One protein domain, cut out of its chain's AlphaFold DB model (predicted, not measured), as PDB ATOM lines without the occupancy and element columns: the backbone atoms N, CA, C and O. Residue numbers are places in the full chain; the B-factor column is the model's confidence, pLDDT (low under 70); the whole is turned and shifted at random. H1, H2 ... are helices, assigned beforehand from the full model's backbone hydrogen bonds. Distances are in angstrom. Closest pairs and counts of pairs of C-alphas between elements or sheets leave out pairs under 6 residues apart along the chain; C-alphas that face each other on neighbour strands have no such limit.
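Overview. This is residues 286 to 315 and 368 to 427 of the 702 residues of an uncharacterized protein of Porcisia hertigi (UniProt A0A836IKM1). Four helices make a loose chain of contacts in the order H2, H3, H1, H4: H2 and H3 meet as a V, H3 reaches H1 with its last residues, and H4 crosses the first half of H1 on another side. Residues 309 to 315 of H1 stick out, as do residues 369 to 375, of which 372 to 375 belong to H2. The printed part has 90 residues with four named helices, H1 to H4 in chain order, and no named strand; the class is all helix. It is only just compact, close to loose, with a radius of gyration of the C-alphas of 14.4 A and spans of 37 by 35 by 26 A.

Along the chain. H1, residues 296 to 315, begins with C-alpha 296 at (149.744, 219.900, 178.793) and measures 28.8 A from first to last C-alpha. After the cut, H2 takes residues 372 to 389, 25.7 A, beginning with C-alpha 372 at (166.426, 224.920, 162.877). H3 is residues 394 to 405, 16.3 A. H4, residues 413 to 425, 18.5 A, ends with C-alpha 425 at (154.885, 223.454, 188.383).

Arrangement. H1 touches H4 with residues 296 to 304 alone, at a steep tilt of 59 degrees, opposite ways; the closest C-alphas, of Ile 300 and Ala 423, are 5.7 A apart. H1 touches H3 at a shallow tilt of 25 degrees, the same way, closest at the C-alphas of Ala 301 and Cys 405, 6.4 A; H3 does this with residues 402 to 405 alone. H3 touches H2 with residues 394 to 397 alone, at a steep tilt of 52 degrees, opposite ways; the closest C-alphas are those of Leu 387 and Ile 397, 6.2 A. H2 is apart from H1 and H4, and H3 is apart from H4. In H1, H2, H3 and H4 every O i to N i+4 pair is within hydrogen-bond range.

Size, cuts and confidence. The C-alphas farthest apart, of Val 314 and Gly 391, are 40.2 A from each other. Residues 316 to 367 are not printed, and C-alphas 315 and 368 are 21.0 A apart across this cut, which lies in the link H1 to H2. The link H2 to H3 is tight and H3 to H4 short. The mean pLDDT of the printed part is 76.7; 22 residues are under 70, among them 293 to 299 and 405 to 411.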
ATOM      1  N   LEU A 286     150.327 231.252 189.280       86.19
ATOM      2  CA  LEU A 286     149.420 230.567 188.367       86.19
ATOM      3  C   LEU A 286     150.236 229.639 187.483       86.19
ATOM      4  O   LEU A 286     151.103 230.077 186.716       86.19
ATOM      5  N   TYR A 287     149.957 228.354 187.605       85.56
ATOM      6  CA  TYR A 287     150.670 227.317 186.888       85.56
ATOM      7  C   TYR A 287     150.061 227.104 185.508       85.56
ATOM      8  O   TYR A 287     148.883 227.372 185.296       85.56
ATOM      9  N   ALA A 288     150.825 226.560 184.565       77.44
ATOM     10  CA  ALA A 288     150.318 226.269 183.223       77.44
ATOM     11  C   ALA A 288     149.087 225.344 183.230       77.44
ATOM     12  O   ALA A 288     148.208 225.481 182.385       77.44
ATOM     13  N   GLN A 289     148.984 224.440 184.210       77.44
ATOM     14  CA  GLN A 289     147.803 223.590 184.401       77.44
ATOM     15  C   GLN A 289     146.531 224.371 184.784       77.44
ATOM     16  O   GLN A 289     145.425 223.880 184.565       77.44
ATOM     17  N   ASP A 290     146.686 225.586 185.320       77.94
ATOM     18  CA  ASP A 290     145.594 226.497 185.669       77.94
ATOM     19  C   ASP A 290     145.112 227.324 184.457       77.94
ATOM     20  O   ASP A 290     144.324 228.252 184.631       77.94
ATOM     21  N   TYR A 291     145.569 227.027 183.234       76.31
ATOM     22  CA  TYR A 291     145.117 227.686 182.007       76.31
ATOM     23  C   TYR A 291     144.479 226.691 181.034       76.31
ATOM     24  O   TYR A 291     145.078 225.682 180.669       76.31
ATOM     25  N   LEU A 292     143.297 227.022 180.504       71.38
ATOM     26  CA  LEU A 292     142.576 226.142 179.566       71.38
ATOM     27  C   LEU A 292     143.266 225.982 178.213       71.38
ATOM     28  O   LEU A 292     143.127 224.955 177.551       71.38
ATOM     29  N   HIS A 293     143.967 227.023 177.768       69.69
ATOM     30  CA  HIS A 293     144.607 227.043 176.457       69.69
ATOM     31  C   HIS A 293     145.975 226.352 176.453       69.69
ATOM     32  O   HIS A 293     146.503 226.068 175.373       69.69
ATOM     33  N   TYR A 294     146.542 226.070 177.631       67.75
ATOM     34  CA  TYR A 294     147.790 225.332 177.732       67.75
ATOM     35  C   TYR A 294     147.529 223.852 177.484       67.75
ATOM     36  O   TYR A 294     146.942 223.129 178.285       67.75
ATOM     37  N   ASP A 295     148.005 223.389 176.335       65.62
ATOM     38  CA  ASP A 295     148.064 221.971 176.043       65.62
ATOM     39  C   ASP A 295     149.193 221.351 176.872       65.62
ATOM     40  O   ASP A 295     150.380 221.531 176.575       65.62
ATOM     41  N   GLN A 296     148.814 220.610 177.916       68.38
ATOM     42  CA  GLN A 296     149.744 219.900 178.793       68.38
ATOM     43  C   GLN A 296     150.746 219.059 177.990       68.38
ATOM     44  O   GLN A 296     151.916 218.971 178.364       68.38
ATOM     45  N   ARG A 297     150.326 218.487 176.852       68.44
ATOM     46  CA  ARG A 297     151.198 217.677 175.997       68.44
ATOM     47  C   ARG A 297     152.294 218.511 175.353       68.44
ATOM     48  O   ARG A 297     153.438 218.069 175.303       68.44
ATOM     49  N   LYS A 298     151.962 219.720 174.890       69.44
ATOM     50  CA  LYS A 298     152.935 220.648 174.296       69.44
ATOM     51  C   LYS A 298     153.930 221.137 175.332       69.44
ATOM     52  O   LYS A 298     155.116 221.178 175.036       69.44
ATOM     53  N   LEU A 299     153.472 221.453 176.541       69.88
ATOM     54  CA  LEU A 299     154.367 221.883 177.614       69.88
ATOM     55  C   LEU A 299     155.338 220.769 178.019       69.88
ATOM     56  O   LEU A 299     156.540 221.001 178.115       69.88
ATOM     57  N   ILE A 300     154.828 219.547 178.177       72.88
ATOM     58  CA  ILE A 300     155.653 218.366 178.443       72.88
ATOM     59  C   ILE A 300     156.655 218.138 177.307       72.88
ATOM     60  O   ILE A 300     157.829 217.909 177.577       72.88
ATOM     61  N   ALA A 301     156.233 218.247 176.043       72.19
ATOM     62  CA  ALA A 301     157.127 218.099 174.898       72.19
ATOM     63  C   ALA A 301     158.223 219.181 174.861       72.19
ATOM     64  O   ALA A 301     159.378 218.862 174.595       72.19
ATOM     65  N   LEU A 302     157.887 220.438 175.175       73.44
ATOM     66  CA  LEU A 302     158.848 221.544 175.248       73.44
ATOM     67  C   LEU A 302     159.881 221.332 176.363       73.44
ATOM     68  O   LEU A 302     161.074 221.527 176.142       73.44
ATOM     69  N   LEU A 303     159.441 220.904 177.546       78.69
ATOM     70  CA  LEU A 303     160.332 220.628 178.675       78.69
ATOM     71  C   LEU A 303     161.198 219.382 178.438       78.69
ATOM     72  O   LEU A 303     162.382 219.382 178.776       78.69
ATOM     73  N   ALA A 304     160.641 218.345 177.808       77.62
ATOM     74  CA  ALA A 304     161.388 217.171 177.367       77.62
ATOM     75  C   ALA A 304     162.498 217.559 176.379       77.62
ATOM     76  O   ALA A 304     163.661 217.216 176.594       77.62
ATOM     77  N   ASP A 305     162.165 218.336 175.344       76.12
ATOM     78  CA  ASP A 305     163.130 218.831 174.358       76.12
ATOM     79  C   ASP A 305     164.218 219.698 175.013       76.12
ATOM     80  O   ASP A 305     165.408 219.508 174.754       76.12
ATOM     81  N   ALA A 306     163.846 220.584 175.943       76.00
ATOM     82  CA  ALA A 306     164.802 221.387 176.704       76.00
ATOM     83  C   ALA A 306     165.781 220.520 177.521       76.00
ATOM     84  O   ALA A 306     166.988 220.788 177.523       76.00
ATOM     85  N   LYS A 307     165.305 219.447 178.171       79.69
ATOM     86  CA  LYS A 307     166.174 218.506 178.904       79.69
ATOM     87  C   LYS A 307     167.099 217.723 177.979       79.69
ATOM     88  O   LYS A 307     168.289 217.605 178.279       79.69
ATOM     89  N   ILE A 308     166.591 217.235 176.849       79.94
ATOM     90  CA  ILE A 308     167.392 216.517 175.850       79.94
ATOM     91  C   ILE A 308     168.489 217.436 175.295       79.94
ATOM     92  O   ILE A 308     169.664 217.060 175.270       79.94
ATOM     93  N   LYS A 309     168.141 218.677 174.934       80.06
ATOM     94  CA  LYS A 309     169.099 219.699 174.481       80.06
ATOM     95  C   LYS A 309     170.164 219.994 175.534       80.06
ATOM     96  O   LYS A 309     171.346 220.042 175.199       80.06
ATOM     97  N   LYS A 310     169.774 220.123 176.807       83.19
ATOM     98  CA  LYS A 310     170.711 220.326 177.921       83.19
ATOM     99  C   LYS A 310     171.713 219.174 178.040       83.19
ATOM    100  O   LYS A 310     172.900 219.434 178.210       83.19
ATOM    101  N   ARG A 311     171.281 217.913 177.902       80.19
ATOM    102  CA  ARG A 311     172.202 216.758 177.906       80.19
ATOM    103  C   ARG A 311     173.165 216.771 176.739       80.19
ATOM    104  O   ARG A 311     174.354 216.546 176.941       80.19
ATOM    105  N   LYS A 312     172.650 217.039 175.541       85.06
ATOM    106  CA  LYS A 312     173.473 217.101 174.337       85.06
ATOM    107  C   LYS A 312     174.562 218.164 174.481       85.06
ATOM    108  O   LYS A 312     175.728 217.858 174.281       85.06
ATOM    109  N   ALA A 313     174.205 219.352 174.974       85.44
ATOM    110  CA  ALA A 313     175.166 220.412 175.258       85.44
ATOM    111  C   ALA A 313     176.232 219.995 176.289       85.44
ATOM    112  O   ALA A 313     177.399 220.330 176.115       85.44
ATOM    113  N   VAL A 314     175.868 219.247 177.338       88.06
ATOM    114  CA  VAL A 314     176.825 218.725 178.336       88.06
ATOM    115  C   VAL A 314     177.759 217.662 177.741       88.06
ATOM    116  O   VAL A 314     178.936 217.632 178.091       88.06
ATOM    117  N   MET A 315     177.271 216.805 176.837       86.50
ATOM    118  CA  MET A 315     178.135 215.849 176.132       86.50
ATOM    119  C   MET A 315     179.084 216.548 175.157       86.50
ATOM    120  O   MET A 315     180.264 216.217 175.143       86.50
ATOM    121  N   SER A 368     168.328 224.073 157.652       70.56
ATOM    122  CA  SER A 368     168.852 223.439 158.868       70.56
ATOM    123  C   SER A 368     169.845 224.311 159.631       70.56
ATOM    124  O   SER A 368     169.849 224.315 160.860       70.56
ATOM    125  N   MET A 369     170.675 225.066 158.908       69.19
ATOM    126  CA  MET A 369     171.726 225.886 159.501       69.19
ATOM    127  C   MET A 369     171.200 227.206 160.075       69.19
ATOM    128  O   MET A 369     171.653 227.624 161.137       69.19
ATOM    129  N   PHE A 370     170.264 227.866 159.390       63.56
ATOM    130  CA  PHE A 370     169.820 229.215 159.763       63.56
ATOM    131  C   PHE A 370     168.445 229.253 160.434       63.56
ATOM    132  O   PHE A 370     168.140 230.221 161.125       63.56
ATOM    133  N   LEU A 371     167.615 228.225 160.245       69.25
ATOM    134  CA  LEU A 371     166.247 228.162 160.767       69.25
ATOM    135  C   LEU A 371     165.927 226.746 161.287       69.25
ATOM    136  O   LEU A 371     165.024 226.081 160.768       69.25
ATOM    137  N   PRO A 372     166.633 226.266 162.329       66.19
ATOM    138  CA  PRO A 372     166.426 224.920 162.877       66.19
ATOM    139  C   PRO A 372     164.979 224.682 163.349       66.19
ATOM    140  O   PRO A 372     164.472 223.564 163.287       66.19
ATOM    141  N   GLU A 373     164.282 225.743 163.759       62.09
ATOM    142  CA  GLU A 373     162.860 225.729 164.126       62.09
ATOM    143  C   GLU A 373     161.942 225.486 162.919       62.09
ATOM    144  O   GLU A 373     160.944 224.773 163.019       62.09
ATOM    145  N   LEU A 374     162.290 226.029 161.749       67.12
ATOM    146  CA  LEU A 374     161.548 225.778 160.515       67.12
ATOM    147  C   LEU A 374     161.754 224.336 160.049       67.12
ATOM    148  O   LEU A 374     160.811 223.705 159.572       67.12
ATOM    149  N   GLN A 375     162.965 223.794 160.210       75.88
ATOM    150  CA  GLN A 375     163.231 222.395 159.891       75.88
ATOM    151  C   GLN A 375     162.408 221.448 160.771       75.88
ATOM    152  O   GLN A 375     161.717 220.582 160.232       75.88
ATOM    153  N   SER A 376     162.431 221.631 162.094       67.56
ATOM    154  CA  SER A 376     161.657 220.783 163.009       67.56
ATOM    155  C   SER A 376     160.151 220.882 162.737       67.56
ATOM    156  O   SER A 376     159.450 219.869 162.738       67.56
ATOM    157  N   TRP A 377     159.658 222.078 162.398       76.75
ATOM    158  CA  TRP A 377     158.276 222.291 161.974       76.75
ATOM    159  C   TRP A 377     157.929 221.554 160.671       76.75
ATOM    160  O   TRP A 377     156.874 220.919 160.577       76.75
ATOM    161  N   MET A 378     158.799 221.599 159.656       73.50
ATOM    162  CA  MET A 378     158.584 220.885 158.391       73.50
ATOM    163  C   MET A 378     158.594 219.365 158.582       73.50
ATOM    164  O   MET A 378     157.764 218.666 157.993       73.50
ATOM    165  N   GLU A 379     159.507 218.856 159.408       80.69
ATOM    166  CA  GLU A 379     159.598 217.438 159.755       80.69
ATOM    167  C   GLU A 379     158.350 216.972 160.513       80.69
ATOM    168  O   GLU A 379     157.776 215.938 160.160       80.69
ATOM    169  N   ASP A 380     157.857 217.759 161.475       78.94
ATOM    170  CA  ASP A 380     156.595 217.479 162.164       78.94
ATOM    171  C   ASP A 380     155.411 217.475 161.192       78.94
ATOM    172  O   ASP A 380     154.607 216.541 161.187       78.94
ATOM    173  N   ARG A 381     155.333 218.457 160.286       78.94
ATOM    174  CA  ARG A 381     154.271 218.525 159.273       78.94
ATOM    175  C   ARG A 381     154.291 217.311 158.341       78.94
ATOM    176  O   ARG A 381     153.227 216.767 158.031       78.94
ATOM    177  N   GLN A 382     155.470 216.864 157.907       83.38
ATOM    178  CA  GLN A 382     155.611 215.640 157.114       83.38
ATOM    179  C   GLN A 382     155.239 214.391 157.917       83.38
ATOM    180  O   GLN A 382     154.541 213.524 157.388       83.38
ATOM    181  N   ALA A 383     155.657 214.286 159.179       81.69
ATOM    182  CA  ALA A 383     155.304 213.172 160.051       81.69
ATOM    183  C   ALA A 383     153.783 213.085 160.259       81.69
ATOM    184  O   ALA A 383     153.192 212.029 160.027       81.69
ATOM    185  N   ARG A 384     153.124 214.210 160.569       87.56
ATOM    186  CA  ARG A 384     151.659 214.309 160.655       87.56
ATOM    187  C   ARG A 384     150.991 213.900 159.347       87.56
ATOM    188  O   ARG A 384     150.044 213.123 159.366       87.56
ATOM    189  N   HIS A 385     151.499 214.354 158.200       87.19
ATOM    190  CA  HIS A 385     150.968 213.944 156.897       87.19
ATOM    191  C   HIS A 385     151.072 212.426 156.678       87.19
ATOM    192  O   HIS A 385     150.109 211.805 156.230       87.19
ATOM    193  N   ARG A 386     152.207 211.803 157.029       91.88
ATOM    194  CA  ARG A 386     152.376 210.341 156.949       91.88
ATOM    195  C   ARG A 386     151.380 209.614 157.849       91.88
ATOM    196  O   ARG A 386     150.790 208.628 157.417       91.88
ATOM    197  N   LEU A 387     151.149 210.099 159.064       90.25
ATOM    198  CA  LEU A 387     150.189 209.479 159.972       90.25
ATOM    199  C   LEU A 387     148.735 209.671 159.493       90.25
ATOM    200  O   LEU A 387     147.978 208.705 159.498       90.25
ATOM    201  N   ARG A 388     148.374 210.838 158.937       93.62
ATOM    202  CA  ARG A 388     147.065 211.040 158.276       93.62
ATOM    203  C   ARG A 388     146.870 210.095 157.100       93.62
ATOM    204  O   ARG A 388     145.800 209.523 156.941       93.62
ATOM    205  N   SER A 389     147.913 209.886 156.293       89.81
ATOM    206  CA  SER A 389     147.851 208.950 155.162       89.81
ATOM    207  C   SER A 389     147.653 207.491 155.590       89.81
ATOM    208  O   SER A 389     147.208 206.678 154.789       89.81
ATOM    209  N   ARG A 390     147.926 207.164 156.861       94.62
ATOM    210  CA  ARG A 390     147.629 205.860 157.475       94.62
ATOM    211  C   ARG A 390     146.218 205.777 158.067       94.62
ATOM    212  O   ARG A 390     145.894 204.783 158.705       94.62
ATOM    213  N   GLY A 391     145.391 206.802 157.871       92.50
ATOM    214  CA  GLY A 391     144.025 206.855 158.381       92.50
ATOM    215  C   GLY A 391     143.914 207.238 159.855       92.50
ATOM    216  O   GLY A 391     142.815 207.150 160.393       92.50
ATOM    217  N   LEU A 392     145.004 207.671 160.506       90.75
ATOM    218  CA  LEU A 392     144.924 208.156 161.883       90.75
ATOM    219  C   LEU A 392     144.187 209.499 161.922       90.75
ATOM    220  O   LEU A 392     144.421 210.396 161.103       90.75
ATOM    221  N   THR A 393     143.319 209.637 162.914       89.38
ATOM    222  CA  THR A 393     142.669 210.896 163.283       89.38
ATOM    223  C   THR A 393     143.684 211.867 163.894       89.38
ATOM    224  O   THR A 393     144.714 211.450 164.413       89.38
ATOM    225  N   GLU A 394     143.422 213.178 163.858       80.19
ATOM    226  CA  GLU A 394     144.376 214.170 164.393       80.19
ATOM    227  C   GLU A 394     144.689 213.931 165.886       80.19
ATOM    228  O   GLU A 394     145.843 214.045 166.285       80.19
ATOM    229  N   ASP A 395     143.706 213.479 166.673       74.12
ATOM    230  CA  ASP A 395     143.894 213.134 168.088       74.12
ATOM    231  C   ASP A 395     144.829 211.922 168.277       74.12
ATOM    232  O   ASP A 395     145.664 211.910 169.187       74.12
ATOM    233  N   GLU A 396     144.727 210.904 167.411       84.50
ATOM    234  CA  GLU A 396     145.624 209.739 167.407       84.50
ATOM    235  C   GLU A 396     147.034 210.117 166.951       84.50
ATOM    236  O   GLU A 396     148.015 209.612 167.494       84.50
ATOM    237  N   ILE A 397     147.146 211.031 165.985       84.25
ATOM    238  CA  ILE A 397     148.421 211.582 165.521       84.25
ATOM    239  C   ILE A 397     149.105 212.338 166.654       84.25
ATOM    240  O   ILE A 397     150.276 212.085 166.932       84.25
ATOM    241  N   ASP A 398     148.384 213.225 167.335       75.88
ATOM    242  CA  ASP A 398     148.911 213.981 168.468       75.88
ATOM    243  C   ASP A 398     149.305 213.054 169.622       75.88
ATOM    244  O   ASP A 398     150.367 213.229 170.219       75.88
ATOM    245  N   ALA A 399     148.501 212.027 169.918       73.00
ATOM    246  CA  ALA A 399     148.832 211.031 170.935       73.00
ATOM    247  C   ALA A 399     150.076 210.206 170.565       73.00
ATOM    248  O   ALA A 399     150.925 209.955 171.422       73.00
ATOM    249  N   GLN A 400     150.209 209.802 169.300       82.94
ATOM    250  CA  GLN A 400     151.355 209.048 168.798       82.94
ATOM    251  C   GLN A 400     152.634 209.893 168.834       82.94
ATOM    252  O   GLN A 400     153.648 209.437 169.355       82.94
ATOM    253  N   ARG A 401     152.578 211.142 168.359       80.31
ATOM    254  CA  ARG A 401     153.711 212.081 168.408       80.31
ATOM    255  C   ARG A 401     154.122 212.385 169.843       80.31
ATOM    256  O   ARG A 401     155.306 212.395 170.151       80.31
ATOM    257  N   TYR A 402     153.152 212.548 170.739       68.19
ATOM    258  CA  TYR A 402     153.411 212.715 172.164       68.19
ATOM    259  C   TYR A 402     154.135 211.503 172.773       68.19
ATOM    260  O   TYR A 402     155.095 211.679 173.519       68.19
ATOM    261  N   ARG A 403     153.732 210.273 172.418       73.19
ATOM    262  CA  ARG A 403     154.446 209.051 172.834       73.19
ATOM    263  C   ARG A 403     155.855 208.970 172.252       73.19
ATOM    264  O   ARG A 403     156.758 208.563 172.964       73.19
ATOM    265  N   GLU A 404     156.044 209.351 170.990       74.12
ATOM    266  CA  GLU A 404     157.360 209.362 170.336       74.12
ATOM    267  C   GLU A 404     158.321 210.358 171.005       74.12
ATOM    268  O   GLU A 404     159.480 210.023 171.235       74.12
ATOM    269  N   CYS A 405     157.839 211.543 171.392       63.56
ATOM    270  CA  CYS A 405     158.634 212.532 172.131       63.56
ATOM    271  C   CYS A 405     158.985 212.087 173.561       63.56
ATOM    272  O   CYS A 405     159.991 212.527 174.110       63.56
ATOM    273  N   LEU A 406     158.161 211.227 174.162       60.62
ATOM    274  CA  LEU A 406     158.372 210.653 175.492       60.62
ATOM    275  C   LEU A 406     158.931 209.226 175.445       60.62
ATOM    276  O   LEU A 406     158.853 208.511 176.442       60.62
ATOM    277  N   ALA A 407     159.441 208.779 174.295       66.62
ATOM    278  CA  ALA A 407     159.917 207.414 174.153       66.62
ATOM    279  C   ALA A 407     161.072 207.139 175.143       66.62
ATOM    280  O   ALA A 407     161.968 207.983 175.259       66.62
ATOM    281  N   PRO A 408     161.118 205.948 175.779       53.12
ATOM    282  CA  PRO A 408     162.152 205.571 176.754       53.12
ATOM    283  C   PRO A 408     163.595 205.695 176.239       53.12
ATOM    284  O   PRO A 408     164.551 205.768 177.002       53.12
ATOM    285  N   SER A 409     163.768 205.709 174.914       61.69
ATOM    286  CA  SER A 409     165.061 205.915 174.261       61.69
ATOM    287  C   SER A 409     165.593 207.350 174.370       61.69
ATOM    288  O   SER A 409     166.776 207.563 174.119       61.69
ATOM    289  N   LEU A 410     164.741 208.332 174.686       64.69
ATOM    290  CA  LEU A 410     165.090 209.756 174.777       64.69
ATOM    291  C   LEU A 410     165.097 210.277 176.221       64.69
ATOM    292  O   LEU A 410     165.938 211.107 176.568       64.69
ATOM    293  N   LEU A 411     164.182 209.781 177.053       69.94
ATOM    294  CA  LEU A 411     164.078 210.076 178.481       69.94
ATOM    295  C   LEU A 411     163.842 208.768 179.229       69.94
ATOM    296  O   LEU A 411     163.077 207.935 178.750       69.94
ATOM    297  N   THR A 412     164.456 208.594 180.397       80.19
ATOM    298  CA  THR A 412     164.068 207.484 181.281       80.19
ATOM    299  C   THR A 412     162.657 207.723 181.829       80.19
ATOM    300  O   THR A 412     162.165 208.857 181.816       80.19
ATOM    301  N   ASP A 413     161.988 206.678 182.319       74.38
ATOM    302  CA  ASP A 413     160.633 206.808 182.872       74.38
ATOM    303  C   ASP A 413     160.598 207.812 184.040       74.38
ATOM    304  O   ASP A 413     159.703 208.657 184.110       74.38
ATOM    305  N   GLU A 414     161.637 207.821 184.881       80.00
ATOM    306  CA  GLU A 414     161.792 208.779 185.981       80.00
ATOM    307  C   GLU A 414     161.917 210.221 185.478       80.00
ATOM    308  O   GLU A 414     161.405 211.158 186.091       80.00
ATOM    309  N   GLU A 415     162.584 210.424 184.345       77.31
ATOM    310  CA  GLU A 415     162.784 211.741 183.750       77.31
ATOM    311  C   GLU A 415     161.532 212.237 183.043       77.31
ATOM    312  O   GLU A 415     161.227 213.427 183.110       77.31
ATOM    313  N   ALA A 416     160.791 211.344 182.387       71.62
ATOM    314  CA  ALA A 416     159.481 211.655 181.841       71.62
ATOM    315  C   ALA A 416     158.510 212.052 182.965       71.62
ATOM    316  O   ALA A 416     157.762 213.021 182.813       71.62
ATOM    317  N   ASP A 417     158.559 211.369 184.108       74.25
ATOM    318  CA  ASP A 417     157.781 211.730 185.293       74.25
ATOM    319  C   ASP A 417     158.246 213.043 185.927       74.25
ATOM    320  O   ASP A 417     157.410 213.860 186.319       74.25
ATOM    321  N   GLU A 418     159.551 213.312 185.962       80.06
ATOM    322  CA  GLU A 418     160.085 214.612 186.376       80.06
ATOM    323  C   GLU A 418     159.622 215.727 185.433       80.06
ATOM    324  O   GLU A 418     159.182 216.769 185.894       80.06
ATOM    325  N   VAL A 419     159.654 215.522 184.114       76.44
ATOM    326  CA  VAL A 419     159.146 216.496 183.136       76.44
ATOM    327  C   VAL A 419     157.646 216.723 183.317       76.44
ATOM    328  O   VAL A 419     157.188 217.860 183.239       76.44
ATOM    329  N   ARG A 420     156.863 215.672 183.585       73.62
ATOM    330  CA  ARG A 420     155.430 215.807 183.891       73.62
ATOM    331  C   ARG A 420     155.204 216.600 185.175       73.62
ATOM    332  O   ARG A 420     154.273 217.402 185.208       73.62
ATOM    333  N   ARG A 421     156.023 216.386 186.209       78.06
ATOM    334  CA  ARG A 421     155.981 217.164 187.456       78.06
ATOM    335  C   ARG A 421     156.357 218.621 187.201       78.06
ATOM    336  O   ARG A 421     155.585 219.502 187.550       78.06
ATOM    337  N   GLU A 422     157.454 218.871 186.500       77.94
ATOM    338  CA  GLU A 422     157.940 220.211 186.154       77.94
ATOM    339  C   GLU A 422     156.954 220.985 185.261       77.94
ATOM    340  O   GLU A 422     156.715 222.172 185.460       77.94
ATOM    341  N   ALA A 423     156.287 220.304 184.326       73.75
ATOM    342  CA  ALA A 423     155.230 220.899 183.509       73.75
ATOM    343  C   ALA A 423     154.052 221.393 184.360       73.75
ATOM    344  O   ALA A 423     153.455 222.425 184.061       73.75
ATOM    345  N   ARG A 424     153.713 220.669 185.431       73.69
ATOM    346  CA  ARG A 424     152.641 221.061 186.356       73.69
ATOM    347  C   ARG A 424     153.049 222.225 187.255       73.69
ATOM    348  O   ARG A 424     152.183 222.990 187.658       73.69
ATOM    349  N   THR A 425     154.343 222.382 187.533       79.44
ATOM    350  CA  THR A 425     154.885 223.454 188.383       79.44
ATOM    351  C   THR A 425     155.350 224.679 187.615       79.44
ATOM    352  O   THR A 425     155.798 225.649 188.231       79.44
ATOM    353  N   PHE A 426     155.228 224.676 186.288       80.06
ATOM    354  CA  PHE A 426     155.627 225.807 185.470       80.06
ATOM    355  C   PHE A 426     154.718 227.009 185.738       80.06
ATOM    356  O   PHE A 426     153.554 227.026 185.330       80.06
ATOM    357  N   VAL A 427     155.249 228.008 186.444       85.81
ATOM    358  CA  VAL A 427     154.550 229.262 186.738       85.81
ATOM    359  C   VAL A 427     154.519 230.108 185.468       85.81
ATOM    360  O   VAL A 427     155.561 230.520 184.965       85.81
TER     361      VAL A 427